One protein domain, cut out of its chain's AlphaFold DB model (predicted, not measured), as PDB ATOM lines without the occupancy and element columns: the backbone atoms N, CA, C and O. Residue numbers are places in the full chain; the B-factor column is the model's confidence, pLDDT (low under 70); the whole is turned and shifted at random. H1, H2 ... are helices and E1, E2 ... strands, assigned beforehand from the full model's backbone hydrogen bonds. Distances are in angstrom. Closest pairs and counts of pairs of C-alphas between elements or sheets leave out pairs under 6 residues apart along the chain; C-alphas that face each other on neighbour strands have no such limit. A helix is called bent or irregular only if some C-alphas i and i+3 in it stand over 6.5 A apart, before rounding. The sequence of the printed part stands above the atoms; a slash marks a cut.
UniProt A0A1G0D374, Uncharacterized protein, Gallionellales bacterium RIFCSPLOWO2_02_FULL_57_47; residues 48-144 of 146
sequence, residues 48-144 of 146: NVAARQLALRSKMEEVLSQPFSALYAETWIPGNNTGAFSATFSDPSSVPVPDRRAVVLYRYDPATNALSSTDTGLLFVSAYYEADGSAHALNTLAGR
ATOM      1  N   ASN A  48     122.393 -85.322 166.073       62.88
ATOM      2  CA  ASN A  48     123.008 -85.090 164.779       62.88
ATOM      3  C   ASN A  48     122.088 -84.386 163.760       62.88
ATOM      4  O   ASN A  48     122.600 -83.709 162.892       62.88
ATOM      5  N   VAL A  49     120.753 -84.471 163.830       70.44
ATOM      6  CA  VAL A  49     119.868 -83.892 162.790       70.44
ATOM      7  C   VAL A  49     119.835 -82.368 162.864       70.44
ATOM      8  O   VAL A  49     119.996 -81.704 161.843       70.44
ATOM      9  N   ALA A  50     119.697 -81.793 164.061       72.38
ATOM     10  CA  ALA A  50     119.746 -80.339 164.227       72.38
ATOM     11  C   ALA A  50     121.130 -79.775 163.852       72.38
ATOM     12  O   ALA A  50     121.223 -78.772 163.144       72.38
ATOM     13  N   ALA A  51     122.202 -80.459 164.267       77.44
ATOM     14  CA  ALA A  51     123.572 -80.110 163.898       77.44
ATOM     15  C   ALA A  51     123.816 -80.247 162.383       77.44
ATOM     16  O   ALA A  51     124.402 -79.358 161.772       77.44
ATOM     17  N   ARG A  52     123.303 -81.312 161.756       78.38
ATOM     18  CA  ARG A  52     123.379 -81.557 160.309       78.38
ATOM     19  C   ARG A  52     122.628 -80.514 159.504       78.38
ATOM     20  O   ARG A  52     123.152 -80.071 158.485       78.38
ATOM     21  N   GLN A  53     121.448 -80.103 159.964       81.19
ATOM     22  CA  GLN A  53     120.659 -79.048 159.334       81.19
ATOM     23  C   GLN A  53     121.383 -77.701 159.420       81.19
ATOM     24  O   GLN A  53     121.446 -76.966 158.437       81.19
ATOM     25  N   LEU A  54     121.978 -77.389 160.578       84.19
ATOM     26  CA  LEU A  54     122.785 -76.184 160.753       84.19
ATOM     27  C   LEU A  54     124.038 -76.213 159.866       84.19
ATOM     28  O   LEU A  54     124.364 -75.210 159.240       84.19
ATOM     29  N   ALA A  55     124.704 -77.363 159.758       85.44
ATOM     30  CA  ALA A  55     125.877 -77.544 158.906       85.44
ATOM     31  C   ALA A  55     125.542 -77.462 157.405       85.44
ATOM     32  O   ALA A  55     126.328 -76.902 156.641       85.44
ATOM     33  N   LEU A  56     124.382 -77.974 156.980       86.38
ATOM     34  CA  LEU A  56     123.856 -77.801 155.619       86.38
ATOM     35  C   LEU A  56     123.560 -76.335 155.327       86.38
ATOM     36  O   LEU A  56     123.953 -75.820 154.285       86.38
ATOM     37  N   ARG A  57     122.896 -75.650 156.262       87.12
ATOM     38  CA  ARG A  57     122.586 -74.229 156.130       87.12
ATOM     39  C   ARG A  57     123.851 -73.383 156.063       87.12
ATOM     40  O   ARG A  57     123.963 -72.561 155.167       87.12
ATOM     41  N   SER A  58     124.813 -73.623 156.948       88.12
ATOM     42  CA  SER A  58     126.114 -72.950 156.917       88.12
ATOM     43  C   SER A  58     126.832 -73.193 155.589       88.12
ATOM     44  O   SER A  58     127.386 -72.256 155.022       88.12
ATOM     45  N   LYS A  59     126.757 -74.413 155.038       86.75
ATOM     46  CA  LYS A  59     127.318 -74.704 153.715       86.75
ATOM     47  C   LYS A  59     126.591 -73.949 152.604       86.75
ATOM     48  O   LYS A  59     127.228 -73.423 151.700       86.75
ATOM     49  N   MET A  60     125.268 -73.862 152.671       88.31
ATOM     50  CA  MET A  60     124.491 -73.080 151.715       88.31
ATOM     51  C   MET A  60     124.817 -71.586 151.804       88.31
ATOM     52  O   MET A  60     124.980 -70.950 150.773       88.31
ATOM     53  N   GLU A  61     124.971 -71.038 153.006       89.12
ATOM     54  CA  GLU A  61     125.412 -69.655 153.216       89.12
ATOM     55  C   GLU A  61     126.826 -69.426 152.650       89.12
ATOM     56  O   GLU A  61     127.062 -68.418 151.990       89.12
ATOM     57  N   GLU A  62     127.740 -70.390 152.805       88.56
ATOM     58  CA  GLU A  62     129.077 -70.353 152.194       88.56
ATOM     59  C   GLU A  62     128.999 -70.322 150.657       88.56
ATOM     60  O   GLU A  62     129.654 -69.493 150.027       88.56
ATOM     61  N   VAL A  63     128.166 -71.167 150.043       88.19
ATOM     62  CA  VAL A  63     127.979 -71.197 148.579       88.19
ATOM     63  C   VAL A  63     127.329 -69.910 148.080       88.19
ATOM     64  O   VAL A  63     127.791 -69.328 147.106       88.19
ATOM     65  N   LEU A  64     126.290 -69.426 148.759       87.12
ATOM     66  CA  LEU A  64     125.605 -68.184 148.396       87.12
ATOM     67  C   LEU A  64     126.463 -66.932 148.616       87.12
ATOM     68  O   LEU A  64     126.186 -65.903 148.008       87.12
ATOM     69  N   SER A  65     127.503 -67.004 149.452       88.56
ATOM     70  CA  SER A  65     128.465 -65.908 149.623       88.56
ATOM     71  C   SER A  65     129.402 -65.729 148.422       88.56
ATOM     72  O   SER A  65     130.066 -64.699 148.301       88.56
ATOM     73  N   GLN A  66     129.464 -66.719 147.529       88.44
ATOM     74  CA  GLN A  66     130.297 -66.668 146.335       88.44
ATOM     75  C   GLN A  66     129.664 -65.789 145.253       88.44
ATOM     76  O   GLN A  66     128.439 -65.705 145.144       88.44
ATOM     77  N   PRO A  67     130.480 -65.152 144.393       86.81
ATOM     78  CA  PRO A  67     129.950 -64.354 143.300       86.81
ATOM     79  C   PRO A  67     129.155 -65.228 142.323       86.81
ATOM     80  O   PRO A  67     129.562 -66.341 141.982       86.81
ATOM     81  N   PHE A  68     128.057 -64.681 141.791       85.31
ATOM     82  CA  PHE A  68     127.191 -65.381 140.836       85.31
ATOM     83  C   PHE A  68     127.959 -65.944 139.631       85.31
ATOM     84  O   PHE A  68     127.628 -67.018 139.140       85.31
ATOM     85  N   SER A  69     129.006 -65.260 139.161       85.88
ATOM     86  CA  SER A  69     129.847 -65.734 138.054       85.88
ATOM     87  C   SER A  69     130.566 -67.052 138.362       85.88
ATOM     88  O   SER A  69     130.687 -67.885 137.466       85.88
ATOM     89  N   ALA A  70     131.000 -67.268 139.609       85.75
ATOM     90  CA  ALA A  70     131.621 -68.519 140.038       85.75
ATOM     91  C   ALA A  70     130.588 -69.650 140.108       85.75
ATOM     92  O   ALA A  70     130.818 -70.729 139.573       85.75
ATOM     93  N   LEU A  71     129.408 -69.374 140.676       84.81
ATOM     94  CA  LEU A  71     128.296 -70.332 140.709       84.81
ATOM     95  C   LEU A  71     127.833 -70.707 139.294       84.81
ATOM     96  O   LEU A  71     127.587 -71.872 138.993       84.81
ATOM     97  N   TYR A  72     127.754 -69.726 138.397       84.56
ATOM     98  CA  TYR A  72     127.355 -69.938 137.012       84.56
ATOM     99  C   TYR A  72     128.388 -70.760 136.231       84.56
ATOM    100  O   TYR A  72     127.997 -71.608 135.429       84.56
ATOM    101  N   ALA A  73     129.686 -70.561 136.476       83.81
ATOM    102  CA  ALA A  73     130.741 -71.352 135.843       83.81
ATOM    103  C   ALA A  73     130.612 -72.848 136.167       83.81
ATOM    104  O   ALA A  73     130.774 -73.679 135.277       83.81
ATOM    105  N   GLU A  74     130.223 -73.189 137.397       82.88
ATOM    106  CA  GLU A  74     130.003 -74.581 137.806       82.88
ATOM    107  C   GLU A  74     128.800 -75.229 137.108       82.88
ATOM    108  O   GLU A  74     128.768 -76.445 136.967       82.88
ATOM    109  N   THR A  75     127.829 -74.449 136.610       79.12
ATOM    110  CA  THR A  75     126.691 -74.996 135.838       79.12
ATOM    111  C   THR A  75     127.067 -75.493 134.448       79.12
ATOM    112  O   THR A  75     126.252 -76.127 133.777       79.12
ATOM    113  N   TRP A  76     128.274 -75.170 133.983       71.31
ATOM    114  CA  TRP A  76     128.742 -75.528 132.658       71.31
ATOM    115  C   TRP A  76     129.561 -76.817 132.708       71.31
ATOM    116  O   TRP A  76     130.764 -76.803 132.965       71.31
ATOM    117  N   ILE A  77     128.909 -77.939 132.400       68.00
ATOM    118  CA  ILE A  77     129.580 -79.214 132.143       68.00
ATOM    119  C   ILE A  77     129.437 -79.537 130.651       68.00
ATOM    120  O   ILE A  77     128.329 -79.458 130.112       68.00
ATOM    121  N   PRO A  78     130.518 -79.936 129.952       60.31
ATOM    122  CA  PRO A  78     130.426 -80.380 128.567       60.31
ATOM    123  C   PRO A  78     129.358 -81.476 128.403       60.31
ATOM    124  O   PRO A  78     129.504 -82.579 128.922       60.31
ATOM    125  N   GLY A  79     128.272 -81.163 127.691       62.56
ATOM    126  CA  GLY A  79     127.166 -82.092 127.427       62.56
ATOM    127  C   GLY A  79     126.001 -82.065 128.425       62.56
ATOM    128  O   GLY A  79     124.999 -82.728 128.167       62.56
ATOM    129  N   ASN A  80     126.068 -81.288 129.514       65.06
ATOM    130  CA  ASN A  80     124.953 -81.114 130.449       65.06
ATOM    131  C   ASN A  80     124.928 -79.690 131.032       65.06
ATOM    132  O   ASN A  80     125.748 -79.333 131.873       65.06
ATOM    133  N   ASN A  81     123.943 -78.905 130.593       64.38
ATOM    134  CA  ASN A  81     123.749 -77.512 131.009       64.38
ATOM    135  C   ASN A  81     122.513 -77.315 131.896       64.38
ATOM    136  O   ASN A  81     122.201 -76.181 132.250       64.38
ATOM    137  N   THR A  82     121.769 -78.385 132.193       63.19
ATOM    138  CA  THR A  82     120.521 -78.305 132.964       63.19
ATOM    139  C   THR A  82     120.731 -78.603 134.439       63.19
ATOM    140  O   THR A  82     119.882 -78.215 135.230       63.19
ATOM    141  N   GLY A  83     121.853 -79.220 134.827       66.12
ATOM    142  CA  GLY A  83     122.226 -79.456 136.221       66.12
ATOM    143  C   GLY A  83     123.635 -80.014 136.356       66.12
ATOM    144  O   GLY A  83     123.955 -81.032 135.744       66.12
ATOM    145  N   ALA A  84     124.465 -79.371 137.170       76.50
ATOM    146  CA  ALA A  84     125.868 -79.710 137.335       76.50
ATOM    147  C   ALA A  84     126.221 -79.916 138.808       76.50
ATOM    148  O   ALA A  84     125.985 -79.052 139.656       76.50
ATOM    149  N   PHE A  85     126.800 -81.079 139.108       80.69
ATOM    150  CA  PHE A  85     127.450 -81.317 140.391       80.69
ATOM    151  C   PHE A  85     128.713 -80.459 140.466       80.69
ATOM    152  O   PHE A  85     129.586 -80.586 139.607       80.69
ATOM    153  N   SER A  86     128.820 -79.616 141.491       81.56
ATOM    154  CA  SER A  86     130.012 -78.798 141.692       81.56
ATOM    155  C   SER A  86     131.003 -79.526 142.585       81.56
ATOM    156  O   SER A  86     130.779 -79.673 143.787       81.56
ATOM    157  N   ALA A  87     132.130 -79.953 142.016       79.69
ATOM    158  CA  ALA A  87     133.228 -80.517 142.799       79.69
ATOM    159  C   ALA A  87     133.922 -79.456 143.673       79.69
ATOM    160  O   ALA A  87     134.478 -79.800 144.711       79.69
ATOM    161  N   THR A  88     133.862 -78.182 143.270       83.44
ATOM    162  CA  THR A  88     134.441 -77.042 143.993       83.44
ATOM    163  C   THR A  88     133.681 -76.741 145.284       83.44
ATOM    164  O   THR A  88     134.291 -76.469 146.317       83.44
ATOM    165  N   PHE A  89     132.346 -76.796 145.236       83.38
ATOM    166  CA  PHE A  89     131.488 -76.460 146.377       83.38
ATOM    167  C   PHE A  89     131.042 -77.668 147.203       83.38
ATOM    168  O   PHE A  89     130.548 -77.492 148.318       83.38
ATOM    169  N   SER A  90     131.234 -78.882 146.691       86.31
ATOM    170  CA  SER A  90     130.989 -80.118 147.435       86.31
ATOM    171  C   SER A  90     132.169 -80.482 148.333       86.31
ATOM    172  O   SER A  90     133.317 -80.128 148.068       86.31
ATOM    173  N   ASP A  91     131.896 -81.235 149.394       85.44
ATOM    174  CA  ASP A  91     132.944 -81.740 150.273       85.44
ATOM    175  C   ASP A  91     133.888 -82.708 149.515       85.44
ATOM    176  O   ASP A  91     133.453 -83.518 148.676       85.44
ATOM    177  N   PRO A  92     135.199 -82.684 149.819       83.88
ATOM    178  CA  PRO A  92     136.171 -83.556 149.170       83.88
ATOM    179  C   PRO A  92     135.869 -85.031 149.456       83.88
ATOM    180  O   PRO A  92     135.214 -85.379 150.438       83.88
ATOM    181  N   SER A  93     136.357 -85.929 148.597       81.75
ATOM    182  CA  SER A  93     136.130 -87.383 148.720       81.75
ATOM    183  C   SER A  93     136.799 -88.014 149.939       81.75
ATOM    184  O   SER A  93     136.541 -89.170 150.253       81.75
ATOM    185  N   SER A  94     137.629 -87.248 150.646       82.19
ATOM    186  CA  SER A  94     138.204 -87.616 151.935       82.19
ATOM    187  C   SER A  94     137.195 -87.577 153.089       82.19
ATOM    188  O   SER A  94     137.483 -88.133 154.146       82.19
ATOM    189  N   VAL A  95     136.043 -86.912 152.927       82.44
ATOM    190  CA  VAL A  95     134.972 -86.895 153.934       82.44
ATOM    191  C   VAL A  95     134.117 -88.162 153.786       82.44
ATOM    192  O   VAL A  95     133.738 -88.504 152.667       82.44
ATOM    193  N   PRO A  96     133.779 -88.870 154.879       82.12
ATOM    194  CA  PRO A  96     132.896 -90.031 154.816       82.12
ATOM    195  C   PRO A  96     131.512 -89.678 154.253       82.12
ATOM    196  O   PRO A  96     130.895 -88.711 154.690       82.12
ATOM    197  N   VAL A  97     130.988 -90.523 153.358       78.62
ATOM    198  CA  VAL A  97     129.657 -90.405 152.719       78.62
ATOM    199  C   VAL A  97     128.511 -89.984 153.661       78.62
ATOM    200  O   VAL A  97     127.732 -89.125 153.249       78.62
ATOM    201  N   PRO A  98     128.372 -90.502 154.905       78.88
ATOM    202  CA  PRO A  98     127.284 -90.073 155.786       78.88
ATOM    203  C   PRO A  98     127.302 -88.581 156.123       78.88
ATOM    204  O   PRO A  98     126.229 -88.021 156.311       78.88
ATOM    205  N   ASP A  99     128.470 -87.942 156.188       80.25
ATOM    206  CA  ASP A  99     128.615 -86.526 156.561       80.25
ATOM    207  C   ASP A  99     129.073 -85.651 155.385       80.25
ATOM    208  O   ASP A  99     129.319 -84.454 155.538       80.25
ATOM    209  N   ARG A 100     129.172 -86.243 154.193       84.75
ATOM    210  CA  ARG A 100     129.635 -85.573 152.985       84.75
ATOM    211  C   ARG A 100     128.513 -84.760 152.363       84.75
ATOM    212  O   ARG A 100     127.475 -85.309 151.994       84.75
ATOM    213  N   ARG A 101     128.722 -83.453 152.227       87.25
ATOM    214  CA  ARG A 101     127.749 -82.530 151.635       87.25
ATOM    215  C   ARG A 101     128.061 -82.320 150.161       87.25
ATOM    216  O   ARG A 101     129.166 -81.925 149.795       87.25
ATOM    217  N   ALA A 102     127.067 -82.569 149.326       87.69
ATOM    218  CA  ALA A 102     127.091 -82.340 147.895       87.69
ATOM    219  C   ALA A 102     126.324 -81.059 147.558       87.69
ATOM    220  O   ALA A 102     125.267 -80.794 148.134       87.69
ATOM    221  N   VAL A 103     126.848 -80.285 146.610       87.94
ATOM    222  CA  VAL A 103     126.209 -79.080 146.076       87.94
ATOM    223  C   VAL A 103     126.024 -79.248 144.577       87.94
ATOM    224  O   VAL A 103     126.975 -79.492 143.830       87.94
ATOM    225  N   VAL A 104     124.782 -79.099 144.137       87.75
ATOM    226  CA  VAL A 104     124.392 -79.193 142.735       87.75
ATOM    227  C   VAL A 104     123.725 -77.890 142.329       87.75
ATOM    228  O   VAL A 104     122.853 -77.375 143.032       87.75
ATOM    229  N   LEU A 105     124.158 -77.349 141.196       88.44
ATOM    230  CA  LEU A 105     123.654 -76.099 140.654       88.44
ATOM    231  C   LEU A 105     122.937 -76.366 139.341       88.44
ATOM    232  O   LEU A 105     123.449 -77.049 138.456       88.44
ATOM    233  N   TYR A 106     121.756 -75.783 139.205       87.00
ATOM    234  CA  TYR A 106     120.932 -75.887 138.016       87.00
ATOM    235  C   TYR A 106     120.610 -74.487 137.510       87.00
ATOM    236  O   TYR A 106     120.434 -73.561 138.298       87.00
ATOM    237  N   ARG A 107     120.506 -74.307 136.196       87.19
ATOM    238  CA  ARG A 107     119.981 -73.058 135.631       87.19
ATOM    239  C   ARG A 107     118.462 -73.116 135.686       87.19
ATOM    240  O   ARG A 107     117.876 -74.137 135.330       87.19
ATOM    241  N   TYR A 108     117.828 -72.047 136.148       86.38
ATOM    242  CA  TYR A 108     116.390 -72.035 136.410       86.38
ATOM    243  C   TYR A 108     115.702 -70.924 135.633       86.38
ATOM    244  O   TYR A 108     116.120 -69.770 135.695       86.38
ATOM    245  N   ASP A 109     114.630 -71.257 134.920       85.44
ATOM    246  CA  ASP A 109     113.801 -70.282 134.224       85.44
ATOM    247  C   ASP A 109     112.513 -70.003 135.016       85.44
ATOM    248  O   ASP A 109     111.652 -70.882 135.125       85.44
ATOM    249  N   PRO A 110     112.334 -68.780 135.554       82.06
ATOM    250  CA  PRO A 110     111.119 -68.422 136.276       82.06
ATOM    251  C   PRO A 110     109.887 -68.312 135.365       82.06
ATOM    252  O   PRO A 110     108.769 -68.399 135.865       82.06
ATOM    253  N   ALA A 111     110.054 -68.125 134.050       85.75
ATOM    254  CA  ALA A 111     108.928 -68.012 133.122       85.75
ATOM    255  C   ALA A 111     108.249 -69.367 132.878       85.75
ATOM    256  O   ALA A 111     107.030 -69.442 132.732       85.75
ATOM    257  N   THR A 112     109.039 -70.441 132.858       85.00
ATOM    258  CA  THR A 112     108.567 -71.814 132.627       85.00
ATOM    259  C   THR A 112     108.510 -72.653 133.905       85.00
ATOM    260  O   THR A 112     107.979 -73.762 133.877       85.00
ATOM    261  N   ASN A 113     109.010 -72.124 135.030       82.62
ATOM    262  CA  ASN A 113     109.197 -72.838 136.298       82.62
ATOM    263  C   ASN A 113     109.944 -74.170 136.132       82.62
ATOM    264  O   ASN A 113     109.606 -75.180 136.752       82.62
ATOM    265  N   ALA A 114     110.949 -74.176 135.258       84.12
ATOM    266  CA  ALA A 114     111.671 -75.375 134.873       84.12
ATOM    267  C   ALA A 114     113.183 -75.140 134.851       84.12
ATOM    268  O   ALA A 114     113.680 -74.010 134.821       84.12
ATOM    269  N   LEU A 115     113.922 -76.250 134.849       84.12
ATOM    270  CA  LEU A 115     115.352 -76.229 134.589       84.12
ATOM    271  C   LEU A 115     115.585 -75.820 133.137       84.12
ATOM    272  O   LEU A 115     114.988 -76.386 132.221       84.12
ATOM    273  N   SER A 116     116.472 -74.857 132.935       80.75
ATOM    274  CA  SER A 116     116.831 -74.362 131.613       80.75
ATOM    275  C   SER A 116     118.263 -74.741 131.266       80.75
ATOM    276  O   SER A 116     119.081 -75.006 132.136       80.75
ATOM    277  N   SER A 117     118.590 -74.774 129.979       78.94
ATOM    278  CA  SER A 117     119.975 -74.830 129.501       78.94
ATOM    279  C   SER A 117     120.525 -73.438 129.166       78.94
ATOM    280  O   SER A 117     121.736 -73.277 128.985       78.94
ATOM    281  N   THR A 118     119.658 -72.424 129.099       80.06
ATOM    282  CA  THR A 118     119.995 -71.039 128.748       80.06
ATOM    283  C   THR A 118     120.342 -70.199 129.977       80.06
ATOM    284  O   THR A 118     120.013 -70.552 131.109       80.06
ATOM    285  N   ASP A 119     121.048 -69.083 129.763       79.81
ATOM    286  CA  ASP A 119     121.301 -68.097 130.819       79.81
ATOM    287  C   ASP A 119     120.041 -67.265 131.072       79.81
ATOM    288  O   ASP A 119     119.670 -66.410 130.271       79.81
ATOM    289  N   THR A 120     119.385 -67.527 132.193       81.81
ATOM    290  CA  THR A 120     118.213 -66.785 132.680       81.81
ATOM    291  C   THR A 120     118.589 -65.776 133.766       81.81
ATOM    292  O   THR A 120     117.735 -65.036 134.250       81.81
ATOM    293  N   GLY A 121     119.860 -65.748 134.192       82.50
ATOM    294  CA  GLY A 121     120.304 -64.978 135.354       82.50
ATOM    295  C   GLY A 121     119.824 -65.525 136.704       82.50
ATOM    296  O   GLY A 121     119.996 -64.840 137.713       82.50
ATOM    297  N   LEU A 122     119.247 -66.734 136.731       86.94
ATOM    298  CA  LEU A 122     118.758 -67.427 137.923       86.94
ATOM    299  C   LEU A 122     119.312 -68.850 137.986       86.94
ATOM    300  O   LEU A 122     119.262 -69.610 137.018       86.94
ATOM    301  N   LEU A 123     119.819 -69.210 139.160       88.06
ATOM    302  CA  LEU A 123     120.351 -70.525 139.473       88.06
ATOM    303  C   LEU A 123     119.546 -71.144 140.608       88.06
ATOM    304  O   LEU A 123     119.262 -70.495 141.607       88.06
ATOM    305  N   PHE A 124     119.202 -72.411 140.471       88.19
ATOM    306  CA  PHE A 124     118.677 -73.222 141.553       88.19
ATOM    307  C   PHE A 124     119.843 -73.967 142.197       88.19
ATOM    308  O   PHE A 124     120.534 -74.745 141.541       88.19
ATOM    309  N   VAL A 125     120.089 -73.694 143.473       88.69
ATOM    310  CA  VAL A 125     121.178 -74.286 144.251       88.69
ATOM    311  C   VAL A 125     120.576 -75.303 145.206       88.69
ATOM    312  O   VAL A 125     119.712 -74.971 146.017       88.69
ATOM    313  N   SER A 126     121.047 -76.540 145.109       88.75
ATOM    314  CA  SER A 126     120.625 -77.655 145.947       88.75
ATOM    315  C   SER A 126     121.823 -78.181 146.729       88.75
ATOM    316  O   SER A 126     122.834 -78.548 146.134       88.75
ATOM    317  N   ALA A 127     121.725 -78.203 148.057       88.69
ATOM    318  CA  ALA A 127     122.741 -78.754 148.947       88.69
ATOM    319  C   ALA A 127     122.145 -79.902 149.768       88.69
ATOM    320  O   ALA A 127     121.100 -79.736 150.399       88.69
ATOM    321  N   TYR A 128     122.798 -81.060 149.779       88.50
ATOM    322  CA  TYR A 128     122.305 -82.256 150.470       88.50
ATOM    323  C   TYR A 128     123.446 -83.154 150.956       88.50
ATOM    324  O   TYR A 128     124.581 -83.020 150.508       88.50
ATOM    325  N   TYR A 129     123.157 -84.078 151.876       86.50
ATOM    326  CA  TYR A 129     124.113 -85.124 152.254       86.50
ATOM    327  C   TYR A 129     124.102 -86.249 151.226       86.50
ATOM    328  O   TYR A 129     123.039 -86.763 150.888       86.50
ATOM    329  N   GLU A 130     125.275 -86.676 150.765       84.44
ATOM    330  CA  GLU A 130     125.406 -87.708 149.730       84.44
ATOM    331  C   GLU A 130     124.705 -89.021 150.124       84.44
ATOM    332  O   GLU A 130     124.080 -89.657 149.278       84.44
ATOM    333  N   ALA A 131     124.723 -89.376 151.413       80.94
ATOM    334  CA  ALA A 131     124.016 -90.543 151.945       80.94
ATOM    335  C   ALA A 131     122.480 -90.450 151.873       80.94
ATOM    336  O   ALA A 131     121.823 -91.468 151.667       80.94
ATOM    337  N   ASP A 132     121.917 -89.251 152.042       80.38
ATOM    338  CA  ASP A 132     120.465 -89.020 152.077       80.38
ATOM    339  C   ASP A 132     119.905 -88.667 150.685       80.38
ATOM    340  O   ASP A 132     118.693 -88.710 150.445       80.38
ATOM    341  N   GLY A 133     120.789 -88.317 149.747       77.69
ATOM    342  CA  GLY A 133     120.424 -87.858 148.415       77.69
ATOM    343  C   GLY A 133     119.591 -86.573 148.441       77.69
ATOM    344  O   GLY A 133     119.582 -85.814 149.409       77.69
ATOM    345  N   SER A 134     118.852 -86.320 147.361       75.00
ATOM    346  CA  SER A 134     118.060 -85.092 147.208       75.00
ATOM    347  C   SER A 134     116.770 -85.053 148.043       75.00
ATOM    348  O   SER A 134     116.089 -84.027 148.057       75.00
ATOM    349  N   ALA A 135     116.428 -86.127 148.765       76.56
ATOM    350  CA  ALA A 135     115.194 -86.225 149.552       76.56
ATOM    351  C   ALA A 135     115.128 -85.200 150.699       76.56
ATOM    352  O   ALA A 135     114.052 -84.704 151.035       76.56
ATOM    353  N   HIS A 136     116.285 -84.856 151.268       78.88
ATOM    354  CA  HIS A 136     116.432 -83.860 152.332       78.88
ATOM    355  C   HIS A 136     117.293 -82.674 151.889       78.88
ATOM    356  O   HIS A 136     117.966 -82.042 152.704       78.88
ATOM    357  N   ALA A 137     117.284 -82.377 150.588       83.44
ATOM    358  CA  ALA A 137     118.040 -81.261 150.055       83.44
ATOM    359  C   ALA A 137     117.501 -79.925 150.561       83.44
ATOM    360  O   ALA A 137     116.302 -79.637 150.503       83.44
ATOM    361  N   LEU A 138     118.423 -79.078 151.000       86.94
ATOM    362  CA  LEU A 138     118.165 -77.666 151.162       86.94
ATOM    363  C   LEU A 138     118.271 -77.029 149.778       86.94
ATOM    364  O   LEU A 138     119.288 -77.169 149.102       86.94
ATOM    365  N   ASN A 139     117.209 -76.353 149.354       89.81
ATOM    366  CA  ASN A 139     117.110 -75.753 148.031       89.81
ATOM    367  C   ASN A 139     116.913 -74.248 148.156       89.81
ATOM    368  O   ASN A 139     116.165 -73.782 149.016       89.81
ATOM    369  N   THR A 140     117.551 -73.494 147.272       89.25
ATOM    370  CA  THR A 140     117.421 -72.042 147.213       89.25
ATOM    371  C   THR A 140     117.600 -71.545 145.783       89.25
ATOM    372  O   THR A 140     118.158 -72.240 144.933       89.25
ATOM    373  N   LEU A 141     117.117 -70.337 145.513       88.06
ATOM    374  CA  LEU A 141     117.303 -69.656 144.239       88.06
ATOM    375  C   LEU A 141     118.341 -68.557 144.416       88.06
ATOM    376  O   LEU A 141     118.216 -67.744 145.324       88.06
ATOM    377  N   ALA A 142     119.329 -68.529 143.527       86.56
ATOM    378  CA  ALA A 142     120.338 -67.495 143.451       86.56
ATOM    379  C   ALA A 142     120.208 -66.688 142.161       86.56
ATOM    380  O   ALA A 142     120.301 -67.230 141.062       86.56
ATOM    381  N   GLY A 143     119.976 -65.383 142.294       86.56
ATOM    382  CA  GLY A 143     119.893 -64.452 141.174       86.56
ATOM    383  C   GLY A 143     121.225 -63.770 140.870       86.56
ATOM    384  O   GLY A 143     122.150 -63.745 141.675       86.56
ATOM    385  N   ARG A 144     121.327 -63.153 139.696       83.56
ATOM    386  CA  ARG A 144     122.429 -62.228 139.391       83.56
ATOM    387  C   ARG A 144     122.262 -60.855 140.064       83.56
ATOM    388  O   ARG A 144     123.242 -60.137 140.219       83.56
TER     389      ARG A 144
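What this domain is: This is residues 48 to 144 of the 146 residues of an uncharacterized protein of Gallionellales bacterium RIFCSPLOWO2_02_FULL_57_47 (UniProt A0A1G0D374). A narrow, strongly twisted sheet of three strands, E1, E2 and E3, makes the core, with the long helix H1 and the short helix H2 over one face. A long link between H2 and E1 runs past the E1 edge, where its residues 84 to 85 pair with E1, and the small helix H3 is on the opposite face. The 97 printed residues hold three named helices and three named strands, in the order H1 H2 E1 E2 H3 E3; the sheet's order is E1, E2, E3, all antiparallel, and the class is mixed, helices and strands. The whole is compact, with a radius of gyration of the C-alphas of 13.2 A, and elongated, spanning 38 by 25 by 24 A.

Where its parts are: Find C-alpha 48 at (123.008, -85.090, 164.779); from there H1, residues 48 to 64, runs 23.7 A. H2 follows at residues 68 to 74, 10.1 A long. Look next at C-alpha 101, at (127.749, -82.530, 151.635), where E1, residues 101 to 109, begins its 25.5 A. E2, residues 122 to 129, spans 23.4 A. H3, residues 133 to 136, is irregular, but only just: C-alphas 133 and 136 are 6.9 A apart. E3, residues 138 to 143, runs 16.7 A to C-alpha 143 at (119.893, -64.452, 141.174).

How they stand to each other: Start at E2, the inner strand. E1 and E2 form a hairpin, antiparallel at 157 degrees; find N 104 and O 126 within hydrogen-bond range at 2.8 A. E2 and E3 are antiparallel at 158 degrees, with N 125 and O 140 at 2.8 A. H1 is on the sheet at a height of 8.6 A, over E2; it runs along the strands, only just, at 29 degrees to E2 on the local plane. Its closest C-alphas to E2 are Met 60 and Ala 127, 6.6 A apart. H2 is on the same face at a height of 8.8 A, slantwise to the strands, only just, at 59.9 degrees to E2 on the local plane; the closest C-alphas of H2 and E1 are Glu 74 and Leu 105, 7.1 A apart. H1 and H2 are close but not clearly touching. H3 is on the opposite face, and the closest C-alphas of E2 and H3 are Tyr 128 and Ser 134, 6.1 A apart. Each O i to N i+4 pair in H1 and H2 is within hydrogen-bond range; H3 is too short for one.

The domain as a whole: The two C-alphas farthest apart are those of Ser 94 and Ala 111, at 39.9 A. The printed part has no cut. The links H2 to E1, 26 residues, and E1 to E2, 12 residues, are long. Look for pLDDT under 70 at residue 48 and residues 77 to 83.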